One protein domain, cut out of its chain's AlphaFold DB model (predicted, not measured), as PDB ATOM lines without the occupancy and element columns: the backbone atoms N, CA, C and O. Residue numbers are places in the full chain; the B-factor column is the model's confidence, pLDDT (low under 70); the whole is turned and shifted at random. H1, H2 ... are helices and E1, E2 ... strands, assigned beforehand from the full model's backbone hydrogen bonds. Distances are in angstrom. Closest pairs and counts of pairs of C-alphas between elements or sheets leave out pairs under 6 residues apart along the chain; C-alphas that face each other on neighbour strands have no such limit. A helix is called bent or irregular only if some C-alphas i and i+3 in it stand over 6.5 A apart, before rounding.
ATOM      1  N   ALA A   3      -5.704   4.060  23.078       97.56
ATOM      2  CA  ALA A   3      -5.568   3.190  21.902       97.56
ATOM      3  C   ALA A   3      -4.133   3.110  21.341       97.56
ATOM      4  O   ALA A   3      -3.784   2.126  20.709       97.56
ATOM      5  N   GLU A   4      -3.316   4.133  21.596       96.69
ATOM      6  CA  GLU A   4      -1.954   4.293  21.069       96.69
ATOM      7  C   GLU A   4      -0.891   4.135  22.177       96.69
ATOM      8  O   GLU A   4       0.280   4.417  21.958       96.69
ATOM      9  N   GLY A   5      -1.292   3.746  23.396       97.31
ATOM     10  CA  GLY A   5      -0.376   3.562  24.529       97.31
ATOM     11  C   GLY A   5       0.282   4.841  25.071       97.31
ATOM     12  O   GLY A   5       1.301   4.750  25.745       97.31
ATOM     13  N   LEU A   6      -0.277   6.023  24.790       97.81
ATOM     14  CA  LEU A   6       0.308   7.316  25.181       97.81
ATOM     15  C   LEU A   6      -0.078   7.696  26.620       97.81
ATOM     16  O   LEU A   6      -1.260   7.611  26.971       97.81
ATOM     17  N   THR A   7       0.896   8.143  27.419       96.75
ATOM     18  CA  THR A   7       0.741   8.411  28.862       96.75
ATOM     19  C   THR A   7       0.350   9.845  29.202       96.75
ATOM     20  O   THR A   7      -0.263  10.057  30.243       96.75
ATOM     21  N   ASP A   8       0.667  10.806  28.335       95.69
ATOM     22  CA  ASP A   8       0.427  12.239  28.548       95.69
ATOM     23  C   ASP A   8       0.184  12.991  27.222       95.69
ATOM     24  O   ASP A   8       0.335  12.454  26.115       95.69
ATOM     25  N   GLU A   9      -0.246  14.244  27.331       96.00
ATOM     26  CA  GLU A   9      -0.572  15.117  26.207       96.00
ATOM     27  C   GLU A   9       0.663  15.503  25.379       96.00
ATOM     28  O   GLU A   9       0.538  15.734  24.173       96.00
ATOM     29  N   HIS A  10       1.862  15.510  25.967       94.38
ATOM     30  CA  HIS A  10       3.097  15.769  25.225       94.38
ATOM     31  C   HIS A  10       3.418  14.614  24.270       94.38
ATOM     32  O   HIS A  10       3.793  14.843  23.116       94.38
ATOM     33  N   GLN A  11       3.201  13.370  24.696       96.44
ATOM     34  CA  GLN A  11       3.298  12.206  23.816       96.44
ATOM     35  C   GLN A  11       2.209  12.205  22.741       96.44
ATOM     36  O   GLN A  11       2.467  11.779  21.611       96.44
ATOM     37  N   LEU A  12       1.005  12.698  23.055       97.69
ATOM     38  CA  LEU A  12      -0.059  12.887  22.063       97.69
ATOM     39  C   LEU A  12       0.322  13.909  20.993       97.69
ATOM     40  O   LEU A  12       0.105  13.646  19.807       97.69
ATOM     41  N   GLN A  13       0.928  15.028  21.388       97.06
ATOM     42  CA  GLN A  13       1.467  16.012  20.456       97.06
ATOM     43  C   GLN A  13       2.526  15.379  19.542       97.06
ATOM     44  O   GLN A  13       2.397  15.471  18.321       97.06
ATOM     45  N   GLY A  14       3.516  14.673  20.101       96.75
ATOM     46  CA  GLY A  14       4.545  13.989  19.308       96.75
ATOM     47  C   GLY A  14       3.961  12.957  18.334       96.75
ATOM     48  O   GLY A  14       4.319  12.937  17.157       96.75
ATOM     49  N   TYR A  15       2.976  12.163  18.773       97.81
ATOM     50  CA  TYR A  15       2.256  11.213  17.914       97.81
ATOM     51  C   TYR A  15       1.568  11.907  16.729       97.81
ATOM     52  O   TYR A  15       1.695  11.463  15.584       97.81
ATOM     53  N   MET A  16       0.857  13.011  16.983       97.88
ATOM     54  CA  MET A  16       0.176  13.776  15.936       97.88
ATOM     55  C   MET A  16       1.176  14.314  14.906       97.88
ATOM     56  O   MET A  16       0.955  14.177  13.699       97.88
ATOM     57  N   GLN A  17       2.293  14.875  15.373       97.81
ATOM     58  CA  GLN A  17       3.330  15.424  14.504       97.81
ATOM     59  C   GLN A  17       4.013  14.346  13.662       97.81
ATOM     60  O   GLN A  17       4.166  14.533  12.456       97.81
ATOM     61  N   ASN A  18       4.317  13.180  14.237       98.12
ATOM     62  CA  ASN A  18       4.913  12.061  13.500       98.12
ATOM     63  C   ASN A  18       4.021  11.576  12.347       98.12
ATOM     64  O   ASN A  18       4.520  11.216  11.278       98.12
ATOM     65  N   ARG A  19       2.693  11.597  12.520       98.00
ATOM     66  CA  ARG A  19       1.748  11.246  11.447       98.00
ATOM     67  C   ARG A  19       1.779  12.253  10.300       98.00
ATOM     68  O   ARG A  19       1.792  11.850   9.137       98.00
ATOM     69  N   ILE A  20       1.819  13.546  10.621       97.81
ATOM     70  CA  ILE A  20       1.943  14.620   9.624       97.81
ATOM     71  C   ILE A  20       3.293  14.511   8.904       97.81
ATOM     72  O   ILE A  20       3.339  14.551   7.674       97.81
ATOM     73  N   ALA A  21       4.375  14.289   9.651       98.00
ATOM     74  CA  ALA A  21       5.713  14.124   9.100       98.00
ATOM     75  C   ALA A  21       5.824  12.910   8.179       98.00
ATOM     76  O   ALA A  21       6.355  13.031   7.079       98.00
ATOM     77  N   SER A  22       5.236  11.773   8.558       98.12
ATOM     78  CA  SER A  22       5.189  10.575   7.711       98.12
ATOM     79  C   SER A  22       4.474  10.846   6.384       98.12
ATOM     80  O   SER A  22       4.955  10.456   5.317       98.12
ATOM     81  N   TYR A  23       3.347  11.564   6.425       98.31
ATOM     82  CA  TYR A  23       2.630  11.958   5.214       98.31
ATOM     83  C   TYR A  23       3.471  12.889   4.328       98.31
ATOM     84  O   TYR A  23       3.603  12.635   3.131       98.31
ATOM     85  N   LEU A  24       4.085  13.931   4.892       98.31
ATOM     86  CA  LEU A  24       4.915  14.878   4.138       98.31
ATOM     87  C   LEU A  24       6.190  14.224   3.576       98.31
ATOM     88  O   LEU A  24       6.547  14.473   2.423       98.31
ATOM     89  N   LYS A  25       6.801  13.294   4.317       97.56
ATOM     90  CA  LYS A  25       7.930  12.476   3.856       97.56
ATOM     91  C   LYS A  25       7.557  11.626   2.643       97.56
ATOM     92  O   LYS A  25       8.328  11.563   1.689       97.56
ATOM     93  N   SER A  26       6.338  11.072   2.599       98.06
ATOM     94  CA  SER A  26       5.825  10.365   1.406       98.06
ATOM     95  C   SER A  26       5.717  11.254   0.153       98.06
ATOM     96  O   SER A  26       5.584  10.749  -0.959       98.06
ATOM     97  N   LYS A  27       5.786  12.582   0.320       98.44
ATOM     98  CA  LYS A  27       5.809  13.590  -0.751       98.44
ATOM     99  C   LYS A  27       7.207  14.173  -0.996       98.44
ATOM    100  O   LYS A  27       7.324  15.186  -1.684       98.44
ATOM    101  N   GLY A  28       8.251  13.570  -0.424       98.00
ATOM    102  CA  GLY A  28       9.629  14.048  -0.539       98.00
ATOM    103  C   GLY A  28       9.868  15.386   0.165       98.00
ATOM    104  O   GLY A  28      10.685  16.178  -0.298       98.00
ATOM    105  N   LYS A  29       9.113  15.684   1.232       98.38
ATOM    106  CA  LYS A  29       9.274  16.899   2.042       98.38
ATOM    107  C   LYS A  29       9.854  16.560   3.412       98.38
ATOM    108  O   LYS A  29       9.464  15.564   4.017       98.38
ATOM    109  N   THR A  30      10.732  17.428   3.903       97.00
ATOM    110  CA  THR A  30      11.246  17.401   5.277       97.00
ATOM    111  C   THR A  30      10.414  18.343   6.134       97.00
ATOM    112  O   THR A  30      10.090  19.448   5.698       97.00
ATOM    113  N   VAL A  31      10.044  17.906   7.335       98.19
ATOM    114  CA  VAL A  31       9.311  18.744   8.288       98.19
ATOM    115  C   VAL A  31      10.295  19.508   9.156       98.19
ATOM    116  O   VAL A  31      11.245  18.918   9.664       98.19
ATOM    117  N   ILE A  32      10.026  20.799   9.337       98.31
ATOM    118  CA  ILE A  32      10.631  21.640  10.368       98.31
ATOM    119  C   ILE A  32       9.525  21.965  11.378       98.31
ATOM    120  O   ILE A  32       8.406  22.289  10.974       98.31
ATOM    121  N   ALA A  33       9.811  21.845  12.673       97.19
ATOM    122  CA  ALA A  33       8.858  22.143  13.740       97.19
ATOM    123  C   ALA A  33       9.535  22.871  14.906       97.19
ATOM    124  O   ALA A  33      10.702  22.622  15.202       97.19
ATOM    125  N   TRP A  34       8.790  23.731  15.604       95.62
ATOM    126  CA  TRP A  34       9.252  24.345  16.850       95.62
ATOM    127  C   TRP A  34       9.577  23.287  17.912       95.62
ATOM    128  O   TRP A  34       8.941  22.231  17.972       95.62
ATOM    129  N   ASN A  35      10.568  23.572  18.757       92.88
ATOM    130  CA  ASN A  35      11.142  22.611  19.699       92.88
ATOM    131  C   ASN A  35      10.144  21.976  20.684       92.88
ATOM    132  O   ASN A  35      10.376  20.854  21.130       92.88
ATOM    133  N   GLU A  36       9.012  22.612  20.986       90.88
ATOM    134  CA  GLU A  36       7.951  22.045  21.833       90.88
ATOM    135  C   GLU A  36       7.392  20.730  21.286       90.88
ATOM    136  O   GLU A  36       6.915  19.891  22.048       90.88
ATOM    137  N   ALA A  37       7.491  20.515  19.971       94.31
ATOM    138  CA  ALA A  37       7.196  19.247  19.312       94.31
ATOM    139  C   ALA A  37       7.834  18.033  19.997       94.31
ATOM    140  O   ALA A  37       7.271  16.939  19.987       94.31
ATOM    141  N   ALA A  38       9.008  18.228  20.594       94.19
ATOM    142  CA  ALA A  38       9.814  17.171  21.177       94.19
ATOM    143  C   ALA A  38       9.598  16.972  22.688       94.19
ATOM    144  O   ALA A  38      10.251  16.099  23.264       94.19
ATOM    145  N   LEU A  39       8.686  17.714  23.334       91.19
ATOM    146  CA  LEU A  39       8.441  17.613  24.784       91.19
ATOM    147  C   LEU A  39       8.069  16.190  25.228       91.19
ATOM    148  O   LEU A  39       8.499  15.747  26.289       91.19
ATOM    149  N   GLY A  40       7.326  15.451  24.395       91.12
ATOM    150  CA  GLY A  40       6.884  14.083  24.694       91.12
ATOM    151  C   GLY A  40       7.970  13.014  24.571       91.12
ATOM    152  O   GLY A  40       7.716  11.847  24.860       91.12
ATOM    153  N   GLY A  41       9.170  13.366  24.092       92.44
ATOM    154  CA  GLY A  41      10.290  12.436  23.908       92.44
ATOM    155  C   GLY A  41      10.112  11.401  22.785       92.44
ATOM    156  O   GLY A  41      11.051  10.668  22.482       92.44
ATOM    157  N   ASN A  42       8.948  11.357  22.135       95.44
ATOM    158  CA  ASN A  42       8.582  10.390  21.098       95.44
ATOM    159  C   ASN A  42       8.554  10.978  19.673       95.44
ATOM    160  O   ASN A  42       8.111  10.303  18.745       95.44
ATOM    161  N   LEU A  43       9.013  12.219  19.478       97.12
ATOM    162  CA  LEU A  43       9.102  12.854  18.157       97.12
ATOM    163  C   LEU A  43      10.143  12.145  17.274       97.12
ATOM    164  O   LEU A  43      11.235  11.833  17.758       97.12
ATOM    165  N   ASP A  44       9.832  11.904  16.001       97.38
ATOM    166  CA  ASP A  44      10.765  11.355  15.010       97.38
ATOM    167  C   ASP A  44      12.010  12.254  14.872       97.38
ATOM    168  O   ASP A  44      11.916  13.480  14.872       97.38
ATOM    169  N   LYS A  45      13.191  11.637  14.777       96.75
ATOM    170  CA  LYS A  45      14.467  12.347  14.622       96.75
ATOM    171  C   LYS A  45      14.647  12.964  13.229       96.75
ATOM    172  O   LYS A  45      15.492  13.831  13.061       96.75
ATOM    173  N   ASP A  46      13.891  12.501  12.232       97.00
ATOM    174  CA  ASP A  46      13.959  13.028  10.864       97.00
ATOM    175  C   ASP A  46      13.214  14.374  10.724       97.00
ATOM    176  O   ASP A  46      13.311  15.034   9.687       97.00
ATOM    177  N   ILE A  47      12.455  14.784  11.750       98.38
ATOM    178  CA  ILE A  47      11.866  16.123  11.854       98.38
ATOM    179  C   ILE A  47      12.955  17.077  12.336       98.38
ATOM    180  O   ILE A  47      13.485  16.887  13.422       98.38
ATOM    181  N   VAL A  48      13.247  18.123  11.565       98.44
ATOM    182  CA  VAL A  48      14.197  19.166  11.969       98.44
ATOM    183  C   VAL A  48      13.557  20.032  13.052       98.44
ATOM    184  O   VAL A  48      12.444  20.533  12.867       98.44
ATOM    185  N   LEU A  49      14.250  20.248  14.169       97.50
ATOM    186  CA  LEU A  49      13.756  21.143  15.217       97.50
ATOM    187  C   LEU A  49      14.268  22.568  15.041       97.50
ATOM    188  O   LEU A  49      15.471  22.800  14.976       97.50
ATOM    189  N   GLN A  50      13.356  23.532  15.059       97.12
ATOM    190  CA  GLN A  50      13.679  24.945  15.168       97.12
ATOM    191  C   GLN A  50      13.649  25.366  16.643       97.12
ATOM    192  O   GLN A  50      12.613  25.281  17.308       97.12
ATOM    193  N   LEU A  51      14.807  25.759  17.171       92.88
ATOM    194  CA  LEU A  51      15.021  26.011  18.594       92.88
ATOM    195  C   LEU A  51      14.884  27.502  18.900       92.88
ATOM    196  O   LEU A  51      15.787  28.272  18.573       92.88
ATOM    197  N   TRP A  52      13.788  27.905  19.542       88.56
ATOM    198  CA  TRP A  52      13.542  29.317  19.858       88.56
ATOM    199  C   TRP A  52      13.724  29.686  21.328       88.56
ATOM    200  O   TRP A  52      13.972  30.851  21.625       88.56
ATOM    201  N   ASN A  53      13.633  28.723  22.248       75.31
ATOM    202  CA  ASN A  53      13.651  29.029  23.677       75.31
ATOM    203  C   ASN A  53      14.253  27.914  24.540       75.31
ATOM    204  O   ASN A  53      13.560  27.296  25.350       75.31
ATOM    205  N   ASP A  54      15.537  27.623  24.341       70.31
ATOM    206  CA  ASP A  54      16.267  26.574  25.056       70.31
ATOM    207  C   ASP A  54      17.215  27.093  26.155       70.31
ATOM    208  O   ASP A  54      17.788  26.263  26.862       70.31
ATOM    209  N   ASP A  55      17.327  28.418  26.355       71.50
ATOM    210  CA  ASP A  55      18.246  29.043  27.322       71.50
ATOM    211  C   ASP A  55      17.572  29.502  28.636       71.50
ATOM    212  O   ASP A  55      16.775  30.435  28.611       71.50
ATOM    213  N   PRO A  56      17.900  28.929  29.819       64.38
ATOM    214  CA  PRO A  56      17.405  29.422  31.108       64.38
ATOM    215  C   PRO A  56      17.819  30.848  31.447       64.38
ATOM    216  O   PRO A  56      17.180  31.467  32.295       64.38
ATOM    217  N   LYS A  57      18.930  31.324  30.884       65.50
ATOM    218  CA  LYS A  57      19.441  32.677  31.104       65.50
ATOM    219  C   LYS A  57      18.727  33.698  30.227       65.50
ATOM    220  O   LYS A  57      18.951  34.890  30.426       65.50
ATOM    221  N   ASP A  58      17.882  33.255  29.295       67.81
ATOM    222  CA  ASP A  58      17.054  34.157  28.513       67.81
ATOM    223  C   ASP A  58      16.135  34.949  29.470       67.81
ATOM    224  O   ASP A  58      15.356  34.352  30.225       67.81
ATOM    225  N   PRO A  59      16.203  36.292  29.485       64.12
ATOM    226  CA  PRO A  59      15.383  37.110  30.373       64.12
ATOM    227  C   PRO A  59      13.873  36.911  30.162       64.12
ATOM    228  O   PRO A  59      13.090  37.130  31.092       64.12
ATOM    229  N   ALA A  60      13.444  36.457  28.978       60.25
ATOM    230  CA  ALA A  60      12.059  36.076  28.716       60.25
ATOM    231  C   ALA A  60      11.610  34.899  29.603       60.25
ATOM    232  O   ALA A  60      10.454  34.852  30.023       60.25
ATOM    233  N   MET A  61      12.517  33.996  29.993       60.88
ATOM    234  CA  MET A  61      12.202  32.877  30.891       60.88
ATOM    235  C   MET A  61      11.805  33.334  32.291       60.88
ATOM    236  O   MET A  61      10.871  32.786  32.884       60.88
ATOM    237  N   ALA A  62      12.467  34.375  32.804       57.50
ATOM    238  CA  ALA A  62      12.070  35.011  34.054       57.50
ATOM    239  C   ALA A  62      10.692  35.682  33.923       57.50
ATOM    240  O   ALA A  62       9.883  35.606  34.849       57.50
ATOM    241  N   ALA A  63      10.390  36.276  32.762       54.53
ATOM    242  CA  ALA A  63       9.098  36.912  32.497       54.53
ATOM    243  C   ALA A  63       7.926  35.909  32.455       54.53
ATOM    244  O   ALA A  63       6.828  36.243  32.898       54.53
ATOM    245  N   PHE A  64       8.158  34.674  31.993       57.47
ATOM    246  CA  PHE A  64       7.148  33.606  31.995       57.47
ATOM    247  C   PHE A  64       7.104  32.779  33.295       57.47
ATOM    248  O   PHE A  64       6.250  31.902  33.422       57.47
ATOM    249  N   ASN A  65       7.977  33.062  34.276       62.22
ATOM    250  CA  ASN A  65       8.016  32.430  35.607       62.22
ATOM    251  C   ASN A  65       7.949  30.886  35.569       62.22
ATOM    252  O   ASN A  65       7.305  30.251  36.407       62.22
ATOM    253  N   MET A  66       8.591  30.279  34.571       63.88
ATOM    254  CA  MET A  66       8.601  28.827  34.396       63.88
ATOM    255  C   MET A  66       9.525  28.194  35.432       63.88
ATOM    256  O   MET A  66      10.670  28.618  35.561       63.88
ATOM    257  N   LYS A  67       9.039  27.202  36.188       67.69
ATOM    258  CA  LYS A  67       9.779  26.576  37.295       67.69
ATOM    259  C   LYS A  67       9.866  25.059  37.154       67.69
ATOM    260  O   LYS A  67       8.941  24.437  36.638       67.69
ATOM    261  N   ASP A  68      10.965  24.469  37.623       67.12
ATOM    262  CA  ASP A  68      11.080  23.021  37.807       67.12
ATOM    263  C   ASP A  68      10.261  22.551  39.028       67.12
ATOM    264  O   ASP A  68       9.694  23.349  39.780       67.12
ATOM    265  N   GLN A  69      10.224  21.237  39.260       54.38
ATOM    266  CA  GLN A  69       9.572  20.629  40.430       54.38
ATOM    267  C   GLN A  69      10.145  21.072  41.792       54.38
ATOM    268  O   GLN A  69       9.508  20.850  42.818       54.38
ATOM    269  N   ASN A  70      11.327  21.695  41.808       69.12
ATOM    270  CA  ASN A  70      11.985  22.229  42.999       69.12
ATOM    271  C   ASN A  70      11.768  23.750  43.148       69.12
ATOM    272  O   ASN A  70      12.276  24.353  44.089       69.12
ATOM    273  N   GLY A  71      11.015  24.381  42.238       69.12
ATOM    274  CA  GLY A  71      10.725  25.812  42.250       69.12
ATOM    275  C   GLY A  71      11.803  26.703  41.618       69.12
ATOM    276  O   GLY A  71      11.661  27.928  41.679       69.12
ATOM    277  N   ASN A  72      12.844  26.132  41.003       73.50
ATOM    278  CA  ASN A  72      13.889  26.892  40.313       73.50
ATOM    279  C   ASN A  72      13.397  27.348  38.945       73.50
ATOM    280  O   ASN A  72      12.788  26.554  38.230       73.50
ATOM    281  N   LEU A  73      13.709  28.585  38.546       67.19
ATOM    282  CA  LEU A  73      13.402  29.050  37.194       67.19
ATOM    283  C   LEU A  73      14.104  28.158  36.158       67.19
ATOM    284  O   LEU A  73      15.321  27.987  36.199       67.19
ATOM    285  N   THR A  74      13.334  27.564  35.250       67.06
ATOM    286  CA  THR A  74      13.831  26.646  34.220       67.06
ATOM    287  C   THR A  74      13.023  26.789  32.936       67.06
ATOM    288  O   THR A  74      11.872  27.215  32.974       67.06
ATOM    289  N   SER A  75      13.593  26.369  31.804       69.50
ATOM    290  CA  SER A  75      12.823  26.194  30.569       69.50
ATOM    291  C   SER A  75      12.434  24.726  30.414       69.50
ATOM    292  O   SER A  75      13.324  23.870  30.476       69.50
ATOM    293  N   PRO A  76      11.151  24.393  30.158       68.94
ATOM    294  CA  PRO A  76      10.766  23.023  29.810       68.94
ATOM    295  C   PRO A  76      11.473  22.538  28.532       68.94
ATOM    296  O   PRO A  76      11.559  21.337  28.285       68.94
ATOM    297  N   ASN A  77      12.039  23.465  27.753       77.44
ATOM    298  CA  ASN A  77      12.741  23.186  26.512       77.44
ATOM    299  C   ASN A  77      14.254  22.970  26.678       77.44
ATOM    300  O   ASN A  77      14.934  22.658  25.695       77.44
ATOM    301  N   GLN A  78      14.809  23.100  27.891       82.25
ATOM    302  CA  GLN A  78      16.250  22.942  28.092       82.25
ATOM    303  C   GLN A  78      16.751  21.573  27.635       82.25
ATOM    304  O   GLN A  78      16.324  20.520  28.124       82.25
ATOM    305  N   GLY A  79      17.746  21.591  26.754       87.81
ATOM    306  CA  GLY A  79      18.365  20.380  26.231       87.81
ATOM    307  C   GLY A  79      17.460  19.563  25.308       87.81
ATOM    308  O   GLY A  79      17.819  18.428  25.004       87.81
ATOM    309  N   ILE A  80      16.315  20.094  24.849       91.50
ATOM    310  CA  ILE A  80      15.550  19.465  23.759       91.50
ATOM    311  C   ILE A  80      16.448  19.304  22.528       91.50
ATOM    312  O   ILE A  80      16.533  18.200  21.993       91.50
ATOM    313  N   GLY A  81      17.166  20.367  22.142       94.06
ATOM    314  CA  GLY A  81      18.126  20.339  21.036       94.06
ATOM    315  C   GLY A  81      19.175  19.243  21.223       94.06
ATOM    316  O   GLY A  81      19.255  18.331  20.409       94.06
ATOM    317  N   ALA A  82      19.888  19.244  22.353       94.62
ATOM    318  CA  ALA A  82      20.882  18.216  22.674       94.62
ATOM    319  C   ALA A  82      20.326  16.779  22.649       94.62
ATOM    320  O   ALA A  82      20.968  15.870  22.125       94.62
ATOM    321  N   LYS A  83      19.126  16.541  23.199       95.12
ATOM    322  CA  LYS A  83      18.474  15.217  23.171       95.12
ATOM    323  C   LYS A  83      18.115  14.789  21.749       95.12
ATOM    324  O   LYS A  83      18.196  13.603  21.440       95.12
ATOM    325  N   HIS A  84      17.696  15.729  20.906       96.56
ATOM    326  CA  HIS A  84      17.369  15.468  19.509       96.56
ATOM    327  C   HIS A  84      18.633  15.175  18.684       96.56
ATOM    328  O   HIS A  84      18.684  14.155  17.998       96.56
ATOM    329  N   ILE A  85      19.690  15.971  18.865       97.12
ATOM    330  CA  ILE A  85      21.007  15.770  18.244       97.12
ATOM    331  C   ILE A  85      21.611  14.418  18.639       97.12
ATOM    332  O   ILE A  85      22.032  13.664  17.772       97.12
ATOM    333  N   LYS A  86      21.559  14.022  19.922       96.56
ATOM    334  CA  LYS A  86      22.031  12.694  20.382       96.56
ATOM    335  C   LYS A  86      21.338  11.517  19.691       96.56
ATOM    336  O   LYS A  86      21.858  10.405  19.695       96.56
ATOM    337  N   ARG A  87      20.146  11.737  19.132       96.50
ATOM    338  CA  ARG A  87      19.398  10.737  18.361       96.50
ATOM    339  C   ARG A  87      19.728  10.789  16.864       96.50
ATOM    340  O   ARG A  87      19.173   9.986  16.124       96.50
ATOM    341  N   GLY A  88      20.607  11.693  16.429       96.88
ATOM    342  CA  GLY A  88      20.970  11.944  15.033       96.88
ATOM    343  C   GLY A  88      19.972  12.833  14.290       96.88
ATOM    344  O   GLY A  88      19.741  12.612  13.101       96.88
ATOM    345  N   GLY A  89      19.288  13.727  15.009       97.69
ATOM    346  CA  GLY A  89      18.338  14.679  14.443       97.69
ATOM    347  C   GLY A  89      18.949  16.068  14.252       97.69
ATOM    348  O   GLY A  89      19.770  16.508  15.054       97.69
ATOM    349  N   ASN A  90      18.508  16.764  13.208       98.25
ATOM    350  CA  ASN A  90      19.030  18.073  12.824       98.25
ATOM    351  C   ASN A  90      18.242  19.219  13.465       98.25
ATOM    352  O   ASN A  90      17.045  19.103  13.734       98.25
ATOM    353  N   VAL A  91      18.897  20.364  13.645       97.50
ATOM    354  CA  VAL A  91      18.288  21.553  14.245       97.50
ATOM    355  C   VAL A  91      18.592  22.831  13.464       97.50
ATOM    356  O   VAL A  91      19.606  22.939  12.777       97.50
ATOM    357  N   ILE A  92      17.717  23.821  13.610       97.06
ATOM    358  CA  ILE A  92      17.916  25.218  13.209       97.06
ATOM    359  C   ILE A  92      17.847  26.057  14.481       97.06
ATOM    360  O   ILE A  92      16.943  25.868  15.297       97.06
ATOM    361  N   THR A  93      18.783  26.982  14.674       92.81
ATOM    362  CA  THR A  93      18.795  27.824  15.872       92.81
ATOM    363  C   THR A  93      18.156  29.180  15.624       92.81
ATOM    364  O   THR A  93      18.511  29.944  14.730       92.81
ATOM    365  N   SER A  94      17.181  29.508  16.453       91.56
ATOM    366  CA  SER A  94      16.489  30.786  16.404       91.56
ATOM    367  C   SER A  94      16.188  31.276  17.816       91.56
ATOM    368  O   SER A  94      15.115  31.819  18.073       91.56
ATOM    369  N   ASN A  95      17.132  31.033  18.735       88.31
ATOM    370  CA  ASN A  95      17.010  31.393  20.141       88.31
ATOM    371  C   ASN A  95      16.668  32.880  20.260       88.31
ATOM    372  O   ASN A  95      17.269  33.716  19.571       88.31
ATOM    373  N   MET A  96      15.684  33.167  21.103       86.38
ATOM    374  CA  MET A  96      15.025  34.455  21.202       86.38
ATOM    375  C   MET A  96      16.013  35.604  21.394       86.38
ATOM    376  O   MET A  96      16.074  36.468  20.514       86.38
ATOM    377  N   LEU A  97      16.888  35.536  22.402       84.81
ATOM    378  CA  LEU A  97      17.903  36.559  22.692       84.81
ATOM    379  C   LEU A  97      18.827  36.897  21.504       84.81
ATOM    380  O   LEU A  97      19.394  37.986  21.449       84.81
ATOM    381  N   HIS A  98      18.973  35.989  20.538       89.38
ATOM    382  CA  HIS A  98      19.909  36.109  19.413       89.38
ATOM    383  C   HIS A  98      19.223  36.175  18.041       89.38
ATOM    384  O   HIS A  98      19.895  36.118  17.002       89.38
ATOM    385  N   SER A  99      17.889  36.213  18.012       91.62
ATOM    386  CA  SER A  99      17.134  36.009  16.770       91.62
ATOM    387  C   SER A  99      15.847  36.823  16.671       91.62
ATOM    388  O   SER A  99      15.439  37.118  15.552       91.62
ATOM    389  N   TYR A 100      15.199  37.203  17.777       92.81
ATOM    390  CA  TYR A 100      13.881  37.850  17.731       92.81
ATOM    391  C   TYR A 100      14.018  39.354  17.520       92.81
ATOM    392  O   TYR A 100      14.180  40.150  18.446       92.81
ATOM    393  N   CYS A 101      13.956  39.756  16.259       94.75
ATOM    394  CA  CYS A 101      14.075  41.147  15.878       94.75
ATOM    395  C   CYS A 101      12.792  41.930  16.144       94.75
ATOM    396  O   CYS A 101      12.873  43.136  16.182       94.75
ATOM    397  N   ASP A 102      11.628  41.332  16.384       92.50
ATOM    398  CA  ASP A 102      10.390  42.050  16.748       92.50
ATOM    399  C   ASP A 102      10.438  42.748  18.119       92.50
ATOM    400  O   ASP A 102       9.765  43.760  18.327       92.50
ATOM    401  N   TYR A 103      11.308  42.294  19.023       91.38
ATOM    402  CA  TYR A 103      11.570  42.982  20.285       91.38
ATOM    403  C   TYR A 103      12.404  44.246  20.067       91.38
ATOM    404  O   TYR A 103      13.227  44.291  19.146       91.38
ATOM    405  N   PRO A 104      12.253  45.282  20.913       92.19
ATOM    406  CA  PRO A 104      13.037  46.505  20.793       92.19
ATOM    407  C   PRO A 104      14.533  46.215  20.771       92.19
ATOM    408  O   PRO A 104      14.997  45.280  21.427       92.19
ATOM    409  N   HIS A 105      15.292  47.067  20.086       94.06
ATOM    410  CA  HIS A 105      16.753  46.989  20.079       94.06
ATOM    411  C   HIS A 105      17.331  47.060  21.503       94.06
ATOM    412  O   HIS A 105      18.327  46.423  21.792       94.06
ATOM    413  N   ALA A 106      16.661  47.724  22.447       91.81
ATOM    414  CA  ALA A 106      17.018  47.725  23.867       91.81
ATOM    415  C   ALA A 106      16.973  46.352  24.555       91.81
ATOM    416  O   ALA A 106      17.615  46.178  25.589       91.81
ATOM    417  N   PHE A 107      16.193  45.411  24.021       88.75
ATOM    418  CA  PHE A 107      16.071  44.060  24.557       88.75
ATOM    419  C   PHE A 107      16.937  43.070  23.777       88.75
ATOM    420  O   PHE A 107      17.708  42.331  24.378       88.75
ATOM    421  N   ILE A 108      16.837  43.100  22.444       91.00
ATOM    422  CA  ILE A 108      17.660  42.297  21.535       91.00
ATOM    423  C   ILE A 108      18.367  43.258  20.588       91.00
ATOM    424  O   ILE A 108      17.821  43.644  19.550       91.00
ATOM    425  N   ASN A 109      19.572  43.676  20.966       91.75
ATOM    426  CA  ASN A 109      20.373  44.597  20.165       91.75
ATOM    427  C   ASN A 109      21.215  43.848  19.123       91.75
ATOM    428  O   ASN A 109      21.327  42.620  19.110       91.75
ATOM    429  N   ALA A 110      21.850  44.617  18.241       93.62
ATOM    430  CA  ALA A 110      22.767  44.089  17.238       93.62
ATOM    431  C   ALA A 110      23.925  43.256  17.808       93.62
ATOM    432  O   ALA A 110      24.311  42.265  17.191       93.62
ATOM    433  N   ARG A 111      24.453  43.624  18.983       93.38
ATOM    434  CA  ARG A 111      25.540  42.885  19.634       93.38
ATOM    435  C   ARG A 111      25.095  41.476  20.016       93.38
ATOM    436  O   ARG A 111      25.813  40.527  19.720       93.38
ATOM    437  N   ASN A 112      23.900  41.329  20.598       91.19
ATOM    438  CA  ASN A 112      23.360  40.014  20.957       91.19
ATOM    439  C   ASN A 112      23.325  39.063  19.751       91.19
ATOM    440  O   ASN A 112      23.586  37.874  19.901       91.19
ATOM    441  N   ILE A 113      23.006  39.584  18.566       93.00
ATOM    442  CA  ILE A 113      22.932  38.804  17.325       93.00
ATOM    443  C   ILE A 113      24.327  38.504  16.771       93.00
ATOM    444  O   ILE A 113      24.589  37.376  16.359       93.00
ATOM    445  N   TYR A 114      25.211  39.502  16.757       94.06
ATOM    446  CA  TYR A 114      26.562  39.379  16.214       94.06
ATOM    447  C   TYR A 114      27.407  38.347  16.973       94.06
ATOM    448  O   TYR A 114      28.058  37.511  16.352       94.06
ATOM    449  N   GLU A 115      27.361  38.362  18.307       91.62
ATOM    450  CA  GLU A 115      28.240  37.556  19.174       91.62
ATOM    451  C   GLU A 115      27.757  36.101  19.386       91.62
ATOM    452  O   GLU A 115      28.380  35.330  20.118       91.62
ATOM    453  N   ALA A 116      26.640  35.696  18.774       89.38
ATOM    454  CA  ALA A 116      26.003  34.408  19.039       89.38
ATOM    455  C   ALA A 116      26.739  33.206  18.401       89.38
ATOM    456  O   ALA A 116      27.078  33.214  17.223       89.38
ATOM    457  N   ASP A 117      26.935  32.124  19.167       86.19
ATOM    458  CA  ASP A 117      27.631  30.896  18.722       86.19
ATOM    459  C   ASP A 117      26.729  29.966  17.877       86.19
ATOM    460  O   ASP A 117      27.184  29.142  17.083       86.19
ATOM    461  N   MET A 118      25.407  30.106  18.018       87.44
ATOM    462  CA  MET A 118      24.390  29.278  17.351       87.44
ATOM    463  C   MET A 118      24.471  27.770  17.677       87.44
ATOM    464  O   MET A 118      23.813  26.977  17.007       87.44
ATOM    465  N   ILE A 119      25.241  27.360  18.693       90.25
ATOM    466  CA  ILE A 119      25.233  25.996  19.245       90.25
ATOM    467  C   ILE A 119      24.116  25.873  20.297       90.25
ATOM    468  O   ILE A 119      24.055  26.714  21.197       90.25
ATOM    469  N   PRO A 120      23.242  24.849  20.221       89.81
ATOM    470  CA  PRO A 120      22.192  24.643  21.214       89.81
ATOM    471  C   PRO A 120      22.738  24.330  22.603       89.81
ATOM    472  O   PRO A 120      23.827  23.774  22.765       89.81
ATOM    473  N   GLN A 121      21.923  24.581  23.622       87.50
ATOM    474  CA  GLN A 121      22.308  24.274  24.996       87.50
ATOM    475  C   GLN A 121      22.520  22.784  25.260       87.50
ATOM    476  O   GLN A 121      21.830  21.934  24.689       87.50
ATOM    477  N   LYS A 122      23.381  22.478  26.241       89.75
ATOM    478  CA  LYS A 122      23.665  21.114  26.722       89.75
ATOM    479  C   LYS A 122      24.312  20.216  25.658       89.75
ATOM    480  O   LYS A 122      24.124  18.995  25.680       89.75
ATOM    481  N   CYS A 123      25.023  20.828  24.710       91.75
ATOM    482  CA  CYS A 123      25.744  20.146  23.635       91.75
ATOM    483  C   CYS A 123      27.254  20.026  23.892       91.75
ATOM    484  O   CYS A 123      27.958  19.522  23.025       91.75
ATOM    485  N   GLU A 124      27.756  20.444  25.059       89.88
ATOM    486  CA  GLU A 124      29.191  20.479  25.388       89.88
ATOM    487  C   GLU A 124      29.853  19.093  25.287       89.88
ATOM    488  O   GLU A 124      31.001  18.984  24.868       89.88
ATOM    489  N   ASP A 125      29.103  18.033  25.604       91.81
ATOM    490  CA  ASP A 125      29.571  16.640  25.560       91.81
ATOM    491  C   ASP A 125      29.217  15.908  24.247       91.81
ATOM    492  O   ASP A 125      29.321  14.681  24.168       91.81
ATOM    493  N   ILE A 126      28.726  16.614  23.224       95.31
ATOM    494  CA  ILE A 126      28.338  16.028  21.934       95.31
ATOM    495  C   ILE A 126      29.351  16.478  20.876       95.31
ATOM    496  O   ILE A 126      29.267  17.587  20.353       95.31
ATOM    497  N   ALA A 127      30.313  15.606  20.562       94.69
ATOM    498  CA  ALA A 127      31.462  15.936  19.713       94.69
ATOM    499  C   ALA A 127      31.081  16.453  18.311       94.69
ATOM    500  O   ALA A 127      31.749  17.338  17.785       94.69
ATOM    501  N   ASP A 128      30.003  15.930  17.728       95.44
ATOM    502  CA  ASP A 128      29.504  16.265  16.392       95.44
ATOM    503  C   ASP A 128      28.346  17.281  16.416       95.44
ATOM    504  O   ASP A 128      27.715  17.512  15.390       95.44
ATOM    505  N   ALA A 129      28.050  17.933  17.551       95.75
ATOM    506  CA  ALA A 129      26.855  18.777  17.696       95.75
ATOM    507  C   ALA A 129      26.698  19.838  16.601       95.75
ATOM    508  O   ALA A 129      25.595  20.046  16.099       95.75
ATOM    509  N   ARG A 130      27.800  20.499  16.222       93.56
ATOM    510  CA  ARG A 130      27.824  21.534  15.177       93.56
ATOM    511  C   ARG A 130      27.373  20.984  13.820       93.56
ATOM    512  O   ARG A 130      26.733  21.726  13.084       93.56
ATOM    513  N   GLU A 131      27.658  19.719  13.508       96.38
ATOM    514  CA  GLU A 131      27.297  19.081  12.230       96.38
ATOM    515  C   GLU A 131      25.781  18.891  12.076       96.38
ATOM    516  O   GLU A 131      25.267  18.896  10.960       96.38
ATOM    517  N   HIS A 132      25.052  18.792  13.192       97.62
ATOM    518  CA  HIS A 132      23.586  18.700  13.205       97.62
ATOM    519  C   HIS A 132      22.897  20.072  13.184       97.62
ATOM    520  O   HIS A 132      21.671  20.145  13.064       97.62
ATOM    521  N   VAL A 133      23.646  21.175  13.310       96.12
ATOM    522  CA  VAL A 133      23.104  22.540  13.231       96.12
ATOM    523  C   VAL A 133      23.111  23.001  11.775       96.12
ATOM    524  O   VAL A 133      24.147  23.387  11.242       96.12
ATOM    525  N   LEU A 134      21.937  23.022  11.143       96.75
ATOM    526  CA  LEU A 134      21.778  23.403   9.732       96.75
ATOM    527  C   LEU A 134      21.993  24.901   9.476       96.75
ATOM    528  O   LEU A 134      22.198  25.314   8.338       96.75
ATOM    529  N   GLY A 135      21.901  25.717  10.524       94.31
ATOM    530  CA  GLY A 135      22.025  27.165  10.463       94.31
ATOM    531  C   GLY A 135      21.203  27.825  11.560       94.31
ATOM    532  O   GLY A 135      20.837  27.190  12.554       94.31
ATOM    533  N   GLY A 136      20.883  29.096  11.356       93.75
ATOM    534  CA  GLY A 136      19.983  29.826  12.230       93.75
ATOM    535  C   GLY A 136      19.146  30.853  11.486       93.75
ATOM    536  O   GLY A 136      19.332  31.082  10.295       93.75
ATOM    537  N   GLU A 137      18.218  31.472  12.204       94.62
ATOM    538  CA  GLU A 137      17.267  32.428  11.632       94.62
ATOM    539  C   GLU A 137      17.232  33.729  12.431       94.62
ATOM    540  O   GLU A 137      17.558  33.747  13.620       94.62
ATOM    541  N   ALA A 138      16.851  34.823  11.774       94.81
ATOM    542  CA  ALA A 138      16.372  36.030  12.434       94.81
ATOM    543  C   ALA A 138      14.865  36.126  12.192       94.81
ATOM    544  O   ALA A 138      14.397  36.080  11.058       94.81
ATOM    545  N   LEU A 139      14.114  36.244  13.274       95.00
ATOM    546  CA  LEU A 139      12.662  36.199  13.296       95.00
ATOM    547  C   LEU A 139      12.125  37.610  13.506       95.00
ATOM    548  O   LEU A 139      12.766  38.442  14.146       95.00
ATOM    549  N   CYS A 140      10.959  37.899  12.948       96.31
ATOM    550  CA  CYS A 140      10.255  39.142  13.219       96.31
ATOM    551  C   CYS A 140       8.757  38.858  13.228       96.31
ATOM    552  O   CYS A 140       8.107  38.807  12.182       96.31
ATOM    553  N   TRP A 141       8.227  38.620  14.423       94.94
ATOM    554  CA  TRP A 141       6.792  38.508  14.633       94.94
ATOM    555  C   TRP A 141       6.112  39.877  14.459       94.94
ATOM    556  O   TRP A 141       6.702  40.929  14.706       94.94
ATOM    557  N   THR A 142       4.884  39.889  13.940       94.69
ATOM    558  CA  THR A 142       4.243  41.115  13.417       94.69
ATOM    559  C   THR A 142       3.006  41.559  14.198       94.69
ATOM    560  O   THR A 142       2.284  42.453  13.761       94.69
ATOM    561  N   GLU A 143       2.775  41.024  15.399       91.19
ATOM    562  CA  GLU A 143       1.642  41.365  16.275       91.19
ATOM    563  C   GLU A 143       1.526  42.884  16.502       91.19
ATOM    564  O   GLU A 143       0.422  43.449  16.560       91.19
ATOM    565  N   HIS A 144       2.677  43.563  16.579       87.62
ATOM    566  CA  HIS A 144       2.796  45.000  16.837       87.62
ATOM    567  C   HIS A 144       3.459  45.799  15.704       87.62
ATOM    568  O   HIS A 144       3.706  46.991  15.881       87.62
ATOM    569  N   ILE A 145       3.703  45.186  14.543       91.25
ATOM    570  CA  ILE A 145       4.323  45.836  13.379       91.25
ATOM    571  C   ILE A 145       3.245  46.023  12.319       91.25
ATOM    572  O   ILE A 145       2.686  45.059  11.803       91.25
ATOM    573  N   ARG A 146       2.896  47.278  12.027       91.75
ATOM    574  CA  ARG A 146       1.691  47.605  11.244       91.75
ATOM    575  C   ARG A 146       1.979  48.128   9.845       91.75
ATOM    576  O   ARG A 146       1.040  48.308   9.075       91.75
ATOM    577  N   ASN A 147       3.240  48.386   9.511       94.69
ATOM    578  CA  ASN A 147       3.642  48.846   8.187       94.69
ATOM    579  C   ASN A 147       5.107  48.490   7.878       94.69
ATOM    580  O   ASN A 147       5.854  48.064   8.759       94.69
ATOM    581  N   ALA A 148       5.494  48.672   6.612       95.25
ATOM    582  CA  ALA A 148       6.830  48.355   6.113       95.25
ATOM    583  C   ALA A 148       7.937  49.196   6.769       95.25
ATOM    584  O   ALA A 148       8.973  48.648   7.106       95.25
ATOM    585  N   GLU A 149       7.709  50.484   7.030       94.69
ATOM    586  CA  GLU A 149       8.709  51.353   7.672       94.69
ATOM    587  C   GLU A 149       9.024  50.896   9.104       94.69
ATOM    588  O   GLU A 149      10.184  50.840   9.503       94.69
ATOM    589  N   GLN A 150       8.005  50.487   9.864       93.75
ATOM    590  CA  GLN A 150       8.200  49.869  11.176       93.75
ATOM    591  C   GLN A 150       8.951  48.546  11.061       93.75
ATOM    592  O   GLN A 150       9.827  48.293  11.878       93.75
ATOM    593  N   LEU A 151       8.630  47.714  10.065       96.56
ATOM    594  CA  LEU A 151       9.341  46.458   9.835       96.56
ATOM    595  C   LEU A 151      10.820  46.711   9.518       96.56
ATOM    596  O   LEU A 151      11.680  46.075  10.115       96.56
ATOM    597  N   GLU A 152      11.119  47.654   8.626       97.31
ATOM    598  CA  GLU A 152      12.479  48.026   8.231       97.31
ATOM    599  C   GLU A 152      13.295  48.554   9.411       97.31
ATOM    600  O   GLU A 152      14.396  48.061   9.655       97.31
ATOM    601  N   TYR A 153      12.723  49.479  10.187       95.81
ATOM    602  CA  TYR A 153      13.305  49.971  11.434       95.81
ATOM    603  C   TYR A 153      13.611  48.823  12.407       95.81
ATOM    604  O   TYR A 153      14.630  48.800  13.102       95.81
ATOM    605  N   GLN A 154      12.707  47.850  12.470       95.25
ATOM    606  CA  GLN A 154      12.804  46.748  13.399       95.25
ATOM    607  C   GLN A 154      13.908  45.765  12.969       95.25
ATOM    608  O   GLN A 154      14.792  45.442  13.762       95.25
ATOM    609  N   ILE A 155      13.923  45.317  11.716       96.75
ATOM    610  CA  ILE A 155      14.842  44.257  11.275       96.75
ATOM    611  C   ILE A 155      16.221  44.773  10.864       96.75
ATOM    612  O   ILE A 155      17.203  44.047  11.015       96.75
ATOM    613  N   TRP A 156      16.345  46.010  10.382       97.56
ATOM    614  CA  TRP A 156      17.626  46.544   9.925       97.56
ATOM    615  C   TRP A 156      18.253  47.476  10.964       97.56
ATOM    616  O   TRP A 156      17.569  48.344  11.508       97.56
ATOM    617  N   PRO A 157      19.562  47.326  11.247       96.50
ATOM    618  CA  PRO A 157      20.559  46.478  10.574       96.50
ATOM    619  C   PRO A 157      20.734  45.062  11.168       96.50
ATOM    620  O   PRO A 157      21.617  44.326  10.734       96.50
ATOM    621  N   ARG A 158      19.906  44.641  12.134       96.56
ATOM    622  CA  ARG A 158      20.009  43.332  12.816       96.56
ATOM    623  C   ARG A 158      20.067  42.127  11.865       96.56
ATOM    624  O   ARG A 158      20.857  41.214  12.094       96.56
ATOM    625  N   TYR A 159      19.309  42.145  10.771       97.00
ATOM    626  CA  TYR A 159      19.336  41.089   9.752       97.00
ATOM    627  C   TYR A 159      20.678  41.006   9.009       97.00
ATOM    628  O   TYR A 159      21.126  39.903   8.700       97.00
ATOM    629  N   ALA A 160      21.363  42.135   8.784       96.06
ATOM    630  CA  ALA A 160      22.709  42.129   8.205       96.06
ATOM    631  C   ALA A 160      23.695  41.431   9.149       96.06
ATOM    632  O   ALA A 160      24.442  40.551   8.723       96.06
ATOM    633  N   PHE A 161      23.646  41.757  10.444       95.25
ATOM    634  CA  PHE A 161      24.499  41.123  11.449       95.25
ATOM    635  C   PHE A 161      24.218  39.631  11.600       95.25
ATOM    636  O   PHE A 161      25.161  38.852  11.704       95.25
ATOM    637  N   LYS A 162      22.945  39.212  11.542       95.38
ATOM    638  CA  LYS A 162      22.610  37.783  11.522       95.38
ATOM    639  C   LYS A 162      23.208  37.099  10.297       95.38
ATOM    640  O   LYS A 162      23.803  36.040  10.440       95.38
ATOM    641  N   GLY A 163      23.082  37.697   9.112       94.88
ATOM    642  CA  GLY A 163      23.667  37.153   7.886       94.88
ATOM    643  C   GLY A 163      25.183  36.973   7.990       94.88
ATOM    644  O   GLY A 163      25.693  35.909   7.655       94.88
ATOM    645  N   ILE A 164      25.884  37.977   8.522       93.44
ATOM    646  CA  ILE A 164      27.337  37.930   8.752       93.44
ATOM    647  C   ILE A 164      27.696  36.827   9.749       93.44
ATOM    648  O   ILE A 164      28.559  36.009   9.456       93.44
ATOM    649  N   ASN A 165      27.001  36.753  10.886       93.12
ATOM    650  CA  ASN A 165      27.222  35.710  11.888       93.12
ATOM    651  C   ASN A 165      26.983  34.298  11.320       93.12
ATOM    652  O   ASN A 165      27.776  33.392  11.551       93.12
ATOM    653  N   LEU A 166      25.924  34.095  10.532       93.62
ATOM    654  CA  LEU A 166      25.625  32.787   9.944       93.62
ATOM    655  C   LEU A 166      26.606  32.390   8.837       93.62
ATOM    656  O   LEU A 166      26.835  31.200   8.632       93.62
ATOM    657  N   TYR A 167      27.172  33.364   8.124       93.31
ATOM    658  CA  TYR A 167      28.128  33.119   7.046       93.31
ATOM    659  C   TYR A 167      29.557  32.914   7.564       93.31
ATOM    660  O   TYR A 167      30.240  31.982   7.144       93.31
ATOM    661  N   CYS A 168      30.008  33.773   8.479       91.25
ATOM    662  CA  CYS A 168      31.365  33.752   9.027       91.25
ATOM    663  C   CYS A 168      31.501  32.844  10.259       91.25
ATOM    664  O   CYS A 168      32.614  32.485  10.634       91.25
ATOM    665  N   GLY A 169      30.387  32.474  10.892       88.12
ATOM    666  CA  GLY A 169      30.378  31.840  12.204       88.12
ATOM    667  C   GLY A 169      30.530  32.854  13.341       88.12
ATOM    668  O   GLY A 169      30.339  34.061  13.173       88.12
ATOM    669  N   LYS A 170      30.872  32.342  14.527       85.00
ATOM    670  CA  LYS A 170      31.118  33.170  15.709       85.00
ATOM    671  C   LYS A 170      32.297  34.120  15.448       85.00
ATOM    672  O   LYS A 170      33.367  33.633  15.082       85.00
ATOM    673  N   PRO A 171      32.134  35.435  15.659       88.81
ATOM    674  CA  PRO A 171      33.198  36.395  15.403       88.81
ATOM    675  C   PRO A 171      34.359  36.239  16.394       88.81
ATOM    676  O   PRO A 171      34.145  35.999  17.583       88.81
ATOM    677  N   GLU A 172      35.587  36.404  15.897       90.31
ATOM    678  CA  GLU A 172      36.799  36.479  16.730       90.31
ATOM    679  C   GLU A 172      37.046  37.898  17.262       90.31
ATOM    680  O   GLU A 172      37.584  38.073  18.355       90.31
ATOM    681  N   GLU A 173      36.650  38.917  16.496       93.88
ATOM    682  CA  GLU A 173      36.796  40.324  16.867       93.88
ATOM    683  C   GLU A 173      35.636  40.830  17.736       93.88
ATOM    684  O   GLU A 173      34.510  40.325  17.679       93.88
ATOM    685  N   SER A 174      35.905  41.874  18.527       94.62
ATOM    686  CA  SER A 174      34.868  42.524  19.326       94.62
ATOM    687  C   SER A 174      33.857  43.244  18.430       94.62
ATOM    688  O   SER A 174      34.199  43.753  17.363       94.62
ATOM    689  N   PHE A 175      32.603  43.342  18.876       94.38
ATOM    690  CA  PHE A 175      31.584  44.099  18.142       94.38
ATOM    691  C   PHE A 175      31.975  45.580  17.966       94.38
ATOM    692  O   PHE A 175      31.680  46.185  16.940       94.38
ATOM    693  N   GLU A 176      32.659  46.178  18.947       94.94
ATOM    694  CA  GLU A 176      33.182  47.543  18.865       94.94
ATOM    695  C   GLU A 176      34.211  47.708  17.750       94.94
ATOM    696  O   GLU A 176      34.160  48.706  17.031       94.94
ATOM    697  N   ASP A 177      35.149  46.769  17.620       95.88
ATOM    698  CA  ASP A 177      36.171  46.815  16.573       95.88
ATOM    699  C   ASP A 177      35.548  46.589  15.197       95.88
ATOM    700  O   ASP A 177      35.772  47.400  14.298       95.88
ATOM    701  N   PHE A 178      34.648  45.610  15.092       95.00
ATOM    702  CA  PHE A 178      33.871  45.352  13.885       95.00
ATOM    703  C   PHE A 178      33.136  46.613  13.398       95.00
ATOM    704  O   PHE A 178      33.184  46.981  12.223       95.00
ATOM    705  N   LEU A 179      32.476  47.343  14.303       95.12
ATOM    706  CA  LEU A 179      31.756  48.562  13.932       95.12
ATOM    707  C   LEU A 179      32.668  49.713  13.487       95.12
ATOM    708  O   LEU A 179      32.188  50.586  12.766       95.12
ATOM    709  N   LYS A 180      33.952  49.750  13.863       95.69
ATOM    710  CA  LYS A 180      34.865  50.797  13.358       95.69
ATOM    711  C   LYS A 180      35.038  50.708  11.845       95.69
ATOM    712  O   LYS A 180      35.189  51.742  11.201       95.69
ATOM    713  N   GLU A 181      35.006  49.497  11.297       94.62
ATOM    714  CA  GLU A 181      35.202  49.252   9.868       94.62
ATOM    715  C   GLU A 181      33.873  49.107   9.117       94.62
ATOM    716  O   GLU A 181      33.693  49.696   8.051       94.62
ATOM    717  N   TYR A 182      32.908  48.377   9.681       94.31
ATOM    718  CA  TYR A 182      31.738  47.918   8.927       94.31
ATOM    719  C   TYR A 182      30.448  48.702   9.185       94.31
ATOM    720  O   TYR A 182      29.475  48.509   8.453       94.31
ATOM    721  N   LYS A 183      30.416  49.624  10.161       94.50
ATOM    722  CA  LYS A 183      29.220  50.431  10.472       94.50
ATOM    723  C   LYS A 183      28.702  51.200   9.252       94.50
ATOM    724  O   LYS A 183      27.536  51.050   8.880       94.50
ATOM    725  N   ASP A 184      29.554  52.002   8.621       95.75
ATOM    726  CA  ASP A 184      29.153  52.847   7.491       95.75
ATOM    727  C   ASP A 184      28.942  52.046   6.193       95.75
ATOM    728  O   ASP A 184      27.926  52.272   5.530       95.75
ATOM    729  N   PRO A 185      29.796  51.061   5.838       96.56
ATOM    730  CA  PRO A 185      29.540  50.190   4.692       96.56
ATOM    731  C   PRO A 185      28.203  49.445   4.771       96.56
ATOM    732  O   PRO A 185      27.436  49.471   3.808       96.56
ATOM    733  N   ILE A 186      27.878  48.832   5.918       96.00
ATOM    734  CA  ILE A 186      26.605  48.116   6.104       96.00
ATOM    735  C   ILE A 186      25.426  49.078   5.946       96.00
ATOM    736  O   ILE A 186      24.475  48.777   5.224       96.00
ATOM    737  N   ARG A 187      25.497  50.249   6.592       95.75
ATOM    738  CA  ARG A 187      24.460  51.286   6.508       95.75
ATOM    739  C   ARG A 187      24.226  51.720   5.062       95.75
ATOM    740  O   ARG A 187      23.086  51.711   4.608       95.75
ATOM    741  N   SER A 188      25.304  52.037   4.350       97.56
ATOM    742  CA  SER A 188      25.271  52.503   2.963       97.56
ATOM    743  C   SER A 188      24.623  51.477   2.032       97.56
ATOM    744  O   SER A 188      23.749  51.824   1.241       97.56
ATOM    745  N   VAL A 189      24.977  50.193   2.173       97.50
ATOM    746  CA  VAL A 189      24.359  49.119   1.383       97.50
ATOM    747  C   VAL A 189      22.862  49.029   1.663       97.50
ATOM    748  O   VAL A 189      22.079  49.008   0.716       97.50
ATOM    749  N   ILE A 190      22.442  49.027   2.931       97.38
ATOM    750  CA  ILE A 190      21.020  48.955   3.298       97.38
ATOM    751  C   ILE A 190      20.244  50.146   2.712       97.38
ATOM    752  O   ILE A 190      19.236  49.956   2.032       97.38
ATOM    753  N   GLU A 191      20.731  51.368   2.925       96.94
ATOM    754  CA  GLU A 191      20.068  52.594   2.462       96.94
ATOM    755  C   GLU A 191      20.061  52.717   0.929       96.94
ATOM    756  O   GLU A 191      19.133  53.301   0.369       96.94
ATOM    757  N   SER A 192      21.023  52.104   0.225       98.12
ATOM    758  CA  SER A 192      21.036  52.064  -1.247       98.12
ATOM    759  C   SER A 192      19.830  51.331  -1.852       98.12
ATOM    760  O   SER A 192      19.446  51.616  -2.987       98.12
ATOM    761  N   PHE A 193      19.184  50.443  -1.087       97.25
ATOM    762  CA  PHE A 193      17.934  49.780  -1.473       97.25
ATOM    763  C   PHE A 193      16.678  50.598  -1.124       97.25
ATOM    764  O   PHE A 193      15.563  50.127  -1.343       97.25
ATOM    765  N   GLY A 194      16.832  51.811  -0.583       96.81
ATOM    766  CA  GLY A 194      15.721  52.657  -0.136       96.81
ATOM    767  C   GLY A 194      15.117  52.249   1.212       96.81
ATOM    768  O   GLY A 194      14.074  52.779   1.587       96.81
ATOM    769  N   ILE A 195      15.763  51.327   1.930       97.19
ATOM    770  CA  ILE A 195      15.348  50.853   3.255       97.19
ATOM    771  C   ILE A 195      15.648  51.928   4.302       97.19
ATOM    772  O   ILE A 195      16.704  52.563   4.256       97.19
ATOM    773  N   LYS A 196      14.759  52.085   5.291       95.94
ATOM    774  CA  LYS A 196      14.969  52.963   6.452       95.94
ATOM    775  C   LYS A 196      15.336  52.160   7.712       95.94
ATOM    776  O   LYS A 196      14.450  51.794   8.485       95.94
ATOM    777  N   PRO A 197      16.629  51.870   7.953       96.56
ATOM    778  CA  PRO A 197      17.055  51.140   9.145       96.56
ATOM    779  C   PRO A 197      16.976  52.001  10.413       96.56
ATOM    780  O   PRO A 197      17.062  53.234  10.347       96.56
ATOM    781  N   ALA A 198      16.909  51.352  11.580       96.50
ATOM    782  CA  ALA A 198      16.977  52.044  12.868       96.50
ATOM    783  C   ALA A 198      18.245  52.912  12.988       96.50
ATOM    784  O   ALA A 198      19.309  52.494  12.514       96.50
ATOM    785  N   PRO A 199      18.177  54.108  13.604       94.50
ATOM    786  CA  PRO A 199      19.351  54.930  13.904       94.50
ATOM    787  C   PRO A 199      20.390  54.156  14.720       94.50
ATOM    788  O   PRO A 199      20.036  53.329  15.558       94.50
ATOM    789  N   TRP A 200      21.679  54.420  14.514       91.12
ATOM    790  CA  TRP A 200      22.739  53.657  15.185       91.12
ATOM    791  C   TRP A 200      22.699  53.777  16.711       91.12
ATOM    792  O   TRP A 200      22.984  52.809  17.412       91.12
ATOM    793  N   GLU A 201      22.286  54.941  17.200       91.88
ATOM    794  CA  GLU A 201      22.078  55.262  18.612       91.88
ATOM    795  C   GLU A 201      20.957  54.419  19.232       91.88
ATOM    796  O   GLU A 201      20.873  54.293  20.447       91.88
TER     797      GLU A 201
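AT A GLANCE: This is residues 3 to 201 of the 237 residues of the protein "Beta-N-acetylhexosaminidase" of Lachnospiraceae bacterium (UniProt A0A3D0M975). A small, twisted sheet of four short strands has H4 over one face and H1 beyond its E1 edge; the strands point toward a loose group of helices, H5, H7, H8 and H9, at the other end of the long axis. A long loop, residues 64 to 79, follows the small helix H3 and reaches far from the centre. The printed part has 199 residues with nine named helices and four named strands, in the order H1 E1 H2 E2 H3 H4 E3 H5 H6 E4 H7 H8 H9. The sheet is parallel, in the order E1 E2 E3 E4, and the class is mixed, with under half of the residues, 92, in named elements. The whole is compact, with a radius of gyration of the C-alphas of 18.8 A and spans of 61, 44 and 38 A.

IN THESE COORDINATES: H1, residues 9 to 25, begins at C-alpha 9 (-0.572, 15.117, 26.207) and is 24.1 A long. E1 is residues 32 to 34, H2 35 to 38, E2 48 to 51, H3 59 to 63, H4 80 to 85, E3 91 to 93, H5 110 to 114, H6 129 to 132, E4 133 to 136 and H7 148 to 155. H8, residues 158 to 168, is 15.3 A long. H9, residues 175 to 192, is 23.5 A long and ends at C-alpha 192 (21.036, 52.064, -1.247); it is irregular, with C-alphas 181 and 184 7.4 A apart, and has a kink of 61 degrees near residue 182.

HOW THE PARTS SIT: N 33 and O 48 are 2.9 A apart between E1 and E2, N 92 and O 49 2.8 A between E2 and E3, and N 134 and O 91 2.8 A between E3 and E4, within hydrogen-bond range. Three strand-helix-strand units, parallel neighbour strands with helices between, have right-handed crossovers: E1 H2 E2, E2 H3 H4 E3, and E3 H5 H6 E4. H4 is on the sheet at a height of 9.1 A. H2 touches H1, closest C-alphas Gly 14 and Ala 37, 5.9 A, with residues 10 to 17 of H1 alone. H6 and H8 only graze the sheet. H5 touches H8, closest C-alphas Ala 110 and Arg 158, 5.3 A. H7 and H8 meet only through their link. H9 is close to but not clearly touching H8, closest C-alphas Ala 160 and Ile 186, 7.4 A. H3 touches no helix. Every O i to N i+4 pair is within range in H1, H3, H4, H5, H7 and H8, and 11 of 14 in H9; H2 and H6 are too short for one.

THE WHOLE: The C-alphas farthest apart, Ala 3 and Lys 180, are 63.0 A apart. The printed part has no cut. Long links join H3 to H4, E3 to H5, H5 to H6 and E4 to H7. Residues 56 to 71 and 73 to 76 have pLDDT under 70.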